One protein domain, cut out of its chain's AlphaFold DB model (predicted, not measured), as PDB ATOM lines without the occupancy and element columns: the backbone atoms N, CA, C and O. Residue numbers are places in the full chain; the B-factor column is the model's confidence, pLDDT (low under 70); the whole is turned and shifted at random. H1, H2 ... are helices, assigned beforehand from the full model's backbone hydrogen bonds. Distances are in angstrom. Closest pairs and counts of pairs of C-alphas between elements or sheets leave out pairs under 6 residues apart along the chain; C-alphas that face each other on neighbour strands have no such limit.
ATOM      1  N   VAL A  29     215.904 190.293 175.379       91.94
ATOM      2  CA  VAL A  29     215.889 189.379 174.218       91.94
ATOM      3  C   VAL A  29     215.103 188.087 174.497       91.94
ATOM      4  O   VAL A  29     214.533 187.481 173.589       91.94
ATOM      5  N   SER A  30     215.034 187.673 175.764       92.44
ATOM      6  CA  SER A  30     214.240 186.535 176.237       92.44
ATOM      7  C   SER A  30     212.740 186.746 175.980       92.44
ATOM      8  O   SER A  30     212.060 185.821 175.531       92.44
ATOM      9  N   GLU A  31     212.234 187.965 176.197       94.00
ATOM     10  CA  GLU A  31     210.844 188.346 175.934       94.00
ATOM     11  C   GLU A  31     210.545 188.327 174.439       94.00
ATOM     12  O   GLU A  31     209.523 187.775 174.025       94.00
ATOM     13  N   LEU A  32     211.464 188.860 173.627       92.94
ATOM     14  CA  LEU A  32     211.361 188.816 172.172       92.94
ATOM     15  C   LEU A  32     211.284 187.366 171.677       92.94
ATOM     16  O   LEU A  32     210.376 187.021 170.922       92.94
ATOM     17  N   MET A  33     212.185 186.490 172.133       91.88
ATOM     18  CA  MET A  33     212.151 185.067 171.769       91.88
ATOM     19  C   MET A  33     210.828 184.412 172.164       91.88
ATOM     20  O   MET A  33     210.246 183.668 171.374       91.88
ATOM     21  N   LEU A  34     210.332 184.696 173.369       93.38
ATOM     22  CA  LEU A  34     209.082 184.126 173.866       93.38
ATOM     23  C   LEU A  34     207.879 184.600 173.038       93.38
ATOM     24  O   LEU A  34     207.006 183.798 172.707       93.38
ATOM     25  N   GLN A  35     207.864 185.868 172.631       92.94
ATOM     26  CA  GLN A  35     206.872 186.400 171.702       92.94
ATOM     27  C   GLN A  35     206.946 185.733 170.319       92.94
ATOM     28  O   GLN A  35     205.927 185.290 169.798       92.94
ATOM     29  N   LEU A  36     208.141 185.591 169.742       91.94
ATOM     30  CA  LEU A  36     208.323 184.941 168.437       91.94
ATOM     31  C   LEU A  36     207.891 183.468 168.456       91.94
ATOM     32  O   LEU A  36     207.332 182.974 167.474       91.94
ATOM     33  N   VAL A  37     208.120 182.771 169.573       91.69
ATOM     34  CA  VAL A  37     207.633 181.401 169.793       91.69
ATOM     35  C   VAL A  37     206.108 181.374 169.887       91.69
ATOM     36  O   VAL A  37     205.483 180.584 169.184       91.69
ATOM     37  N   ASN A  38     205.503 182.243 170.702       92.12
ATOM     38  CA  ASN A  38     204.047 182.293 170.882       92.12
ATOM     39  C   ASN A  38     203.298 182.586 169.574       92.12
ATOM     40  O   ASN A  38     202.205 182.065 169.351       92.12
ATOM     41  N   ASP A  39     203.903 183.375 168.690       90.44
ATOM     42  CA  ASP A  39     203.341 183.733 167.389       90.44
ATOM     43  C   ASP A  39     203.743 182.792 166.249       90.44
ATOM     44  O   ASP A  39     203.477 183.082 165.080       90.44
ATOM     45  N   ASN A  40     204.369 181.656 166.577       91.38
ATOM     46  CA  ASN A  40     204.835 180.644 165.625       91.38
ATOM     47  C   ASN A  40     205.748 181.223 164.525       91.38
ATOM     48  O   ASN A  40     205.825 180.701 163.413       91.38
ATOM     49  N   LYS A  41     206.477 182.305 164.820       91.56
ATOM     50  CA  LYS A  41     207.414 182.935 163.873       91.56
ATOM     51  C   LYS A  41     208.687 182.112 163.696       91.56
ATOM     52  O   LYS A  41     209.331 182.198 162.658       91.56
ATOM     53  N   MET A  42     208.997 181.238 164.651       89.31
ATOM     54  CA  MET A  42     210.135 180.311 164.583       89.31
ATOM     55  C   MET A  42     210.060 179.315 163.414       89.31
ATOM     56  O   MET A  42     211.089 178.732 163.058       89.31
ATOM     57  N   ASP A  43     208.879 179.120 162.819       90.25
ATOM     58  CA  ASP A  43     208.683 178.266 161.640       90.25
ATOM     59  C   ASP A  43     209.207 178.918 160.348       90.25
ATOM     60  O   ASP A  43     209.609 178.207 159.421       90.25
ATOM     61  N   LEU A  44     209.274 180.257 160.302       90.56
ATOM     62  CA  LEU A  44     209.821 181.016 159.168       90.56
ATOM     63  C   LEU A  44     211.319 180.745 158.985       90.56
ATOM     64  O   LEU A  44     211.797 180.620 157.864       90.56
ATOM     65  N   ILE A  45     212.030 180.542 160.095       90.88
ATOM     66  CA  ILE A  45     213.443 180.142 160.135       90.88
ATOM     67  C   ILE A  45     213.599 178.646 160.450       90.88
ATOM     68  O   ILE A  45     214.515 178.230 161.153       90.88
ATOM     69  N   SER A  46     212.676 177.797 159.985       90.19
ATOM     70  CA  SER A  46     212.696 176.349 160.266       90.19
ATOM     71  C   SER A  46     213.917 175.607 159.712       90.19
ATOM     72  O   SER A  46     214.243 174.532 160.216       90.19
ATOM     73  N   HIS A  47     214.610 176.170 158.722       87.69
ATOM     74  CA  HIS A  47     215.880 175.649 158.210       87.69
ATOM     75  C   HIS A  47     217.065 175.891 159.151       87.69
ATOM     76  O   HIS A  47     218.087 175.229 158.981       87.69
ATOM     77  N   PHE A  48     216.936 176.783 160.138       88.75
ATOM     78  CA  PHE A  48     217.954 177.015 161.162       88.75
ATOM     79  C   PHE A  48     217.800 176.006 162.305       88.75
ATOM     80  O   PHE A  48     216.694 175.705 162.771       88.75
ATOM     81  N   SER A  49     218.924 175.506 162.807       92.38
ATOM     82  CA  SER A  49     218.991 174.765 164.064       92.38
ATOM     83  C   SER A  49     218.637 175.664 165.249       92.38
ATOM     84  O   SER A  49     218.720 176.885 165.176       92.38
ATOM     85  N   THR A  50     218.269 175.070 166.386       89.19
ATOM     86  CA  THR A  50     217.905 175.829 167.594       89.19
ATOM     87  C   THR A  50     218.971 176.850 168.002       89.19
ATOM     88  O   THR A  50     218.618 177.962 168.382       89.19
ATOM     89  N   ASN A  51     220.255 176.499 167.887       92.19
ATOM     90  CA  ASN A  51     221.347 177.417 168.211       92.19
ATOM     91  C   ASN A  51     221.439 178.560 167.194       92.19
ATOM     92  O   ASN A  51     221.509 179.711 167.606       92.19
ATOM     93  N   GLU A  52     221.346 178.261 165.894       93.25
ATOM     94  CA  GLU A  52     221.351 179.284 164.837       93.25
ATOM     95  C   GLU A  52     220.178 180.260 164.995       93.25
ATOM     96  O   GLU A  52     220.360 181.461 164.842       93.25
ATOM     97  N   LYS A  53     218.984 179.783 165.382       91.50
ATOM     98  CA  LYS A  53     217.844 180.672 165.678       91.50
ATOM     99  C   LYS A  53     218.155 181.631 166.826       91.50
ATOM    100  O   LYS A  53     217.821 182.807 166.747       91.50
ATOM    101  N   ILE A  54     218.765 181.124 167.898       91.75
ATOM    102  CA  ILE A  54     219.124 181.926 169.074       91.75
ATOM    103  C   ILE A  54     220.175 182.969 168.699       91.75
ATOM    104  O   ILE A  54     220.007 184.135 169.049       91.75
ATOM    105  N   GLU A  55     221.237 182.567 168.003       93.88
ATOM    106  CA  GLU A  55     222.296 183.472 167.543       93.88
ATOM    107  C   GLU A  55     221.718 184.555 166.633       93.88
ATOM    108  O   GLU A  55     221.908 185.736 166.906       93.88
ATOM    109  N   TYR A  56     220.897 184.170 165.658       92.69
ATOM    110  CA  TYR A  56     220.275 185.100 164.721       92.69
ATOM    111  C   TYR A  56     219.351 186.121 165.402       92.69
ATOM    112  O   TYR A  56     219.426 187.316 165.129       92.69
ATOM    113  N   ILE A  57     218.516 185.687 166.353       92.31
ATOM    114  CA  ILE A  57     217.669 186.609 167.127       92.31
ATOM    115  C   ILE A  57     218.523 187.555 167.981       92.31
ATOM    116  O   ILE A  57     218.192 188.733 168.100       92.31
ATOM    117  N   ASN A  58     219.619 187.067 168.571       93.75
ATOM    118  CA  ASN A  58     220.539 187.915 169.330       93.75
ATOM    119  C   ASN A  58     221.269 188.924 168.433       93.75
ATOM    120  O   ASN A  58     221.513 190.045 168.871       93.75
ATOM    121  N   GLU A  59     221.623 188.554 167.204       93.81
ATOM    122  CA  GLU A  59     222.205 189.475 166.224       93.81
ATOM    123  C   GLU A  59     221.227 190.605 165.893       93.81
ATOM    124  O   GLU A  59     221.577 191.765 166.102       93.81
ATOM    125  N   LEU A  60     219.985 190.276 165.514       92.75
ATOM    126  CA  LEU A  60     218.931 191.267 165.246       92.75
ATOM    127  C   LEU A  60     218.656 192.158 166.466       92.75
ATOM    128  O   LEU A  60     218.449 193.363 166.335       92.75
ATOM    129  N   TRP A  61     218.689 191.569 167.667       93.94
ATOM    130  CA  TRP A  61     218.560 192.309 168.918       93.94
ATOM    131  C   TRP A  61     219.668 193.345 169.086       93.94
ATOM    132  O   TRP A  61     219.409 194.530 169.301       93.94
ATOM    133  N   ASN A  62     220.914 192.889 168.990       92.50
ATOM    134  CA  ASN A  62     222.072 193.745 169.170       92.50
ATOM    135  C   ASN A  62     222.150 194.819 168.087       92.50
ATOM    136  O   ASN A  62     222.518 195.941 168.416       92.50
ATOM    137  N   GLU A  63     221.803 194.506 166.839       91.44
ATOM    138  CA  GLU A  63     221.776 195.459 165.728       91.44
ATOM    139  C   GLU A  63     220.792 196.598 166.010       91.44
ATOM    140  O   GLU A  63     221.215 197.747 166.115       91.44
ATOM    141  N   TYR A  64     219.524 196.279 166.284       91.19
ATOM    142  CA  TYR A  64     218.490 197.278 166.567       91.19
ATOM    143  C   TYR A  64     218.852 198.195 167.745       91.19
ATOM    144  O   TYR A  64     218.754 199.419 167.651       91.19
ATOM    145  N   TRP A  65     219.302 197.625 168.869       89.31
ATOM    146  CA  TRP A  65     219.642 198.422 170.051       89.31
ATOM    147  C   TRP A  65     220.978 199.152 169.917       89.31
ATOM    148  O   TRP A  65     221.138 200.227 170.497       89.31
ATOM    149  N   SER A  66     221.926 198.618 169.146       89.69
ATOM    150  CA  SER A  66     223.165 199.331 168.823       89.69
ATOM    151  C   SER A  66     222.889 200.512 167.902       89.69
ATOM    152  O   SER A  66     223.472 201.575 168.103       89.69
ATOM    153  N   GLU A  67     222.002 200.364 166.918       89.31
ATOM    154  CA  GLU A  67     221.547 201.476 166.081       89.31
ATOM    155  C   GLU A  67     220.799 202.518 166.913       89.31
ATOM    156  O   GLU A  67     221.122 203.700 166.833       89.31
ATOM    157  N   TYR A  68     219.885 202.088 167.788       85.12
ATOM    158  CA  TYR A  68     219.166 202.981 168.696       85.12
ATOM    159  C   TYR A  68     220.104 203.750 169.641       85.12
ATOM    160  O   TYR A  68     219.898 204.934 169.890       85.12
ATOM    161  N   ALA A  69     221.147 203.101 170.169       84.81
ATOM    162  CA  ALA A  69     222.111 203.730 171.072       84.81
ATOM    163  C   ALA A  69     223.095 204.682 170.365       84.81
ATOM    164  O   ALA A  69     223.648 205.569 171.015       84.81
ATOM    165  N   ASN A  70     223.343 204.484 169.065       77.62
ATOM    166  CA  ASN A  70     224.234 205.325 168.258       77.62
ATOM    167  C   ASN A  70     223.490 206.408 167.445       77.62
ATOM    168  O   ASN A  70     224.156 207.209 166.781       77.62
ATOM    169  N   GLY A  71     222.153 206.407 167.467       56.72
ATOM    170  CA  GLY A  71     221.272 207.339 166.751       56.72
ATOM    171  C   GLY A  71     220.919 208.613 167.509       56.72
ATOM    172  O   GLY A  71     221.007 208.636 168.756       56.72
TER     173      GLY A  71
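Overview. This is residues 29 to 71 of the 71 residues of an uncharacterized protein of Porticoccaceae bacterium (UniProt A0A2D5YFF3). A long helix, H2, and a short helix, H1, make two sides of a triangle: H1 begins beside the middle of H2 and slants away from it, and the unnamed link folds back to the start of H2. Residues 63 to 71, of which 63 to 70 belong to H2, stick out. The printed part has 43 residues with two named helices, H1 then H2, and no named strand; it is all helix. It is only just loose, close to compact, with a radius of gyration of the C-alphas of 11.3 A, and elongated, spanning 32 by 18 by 15 A.

Arrangement. H1, residues 29 to 38, and H2, residues 50 to 70, touch, and H2 touches H1 with residues 57 to 61 alone. Their closest C-alphas, those of Val 29 and Trp 61, are 6.6 A apart. They run opposite ways at a steep tilt of 53 degrees. In H1 and H2 every O i to N i+4 pair is within hydrogen-bond range.

Along the chain. H1 starts at C-alpha 29 (215.889, 189.379, 174.218) and measures 14.2 A. H2 measures 30.2 A and ends at C-alpha 70 (224.234, 205.325, 168.258).

Size, cuts and confidence. The farthest C-alphas, His 47 and Gly 71, are 33.3 A apart. The printed part has no cut. The link of 11 residues is long. Residue 71 is under pLDDT 70.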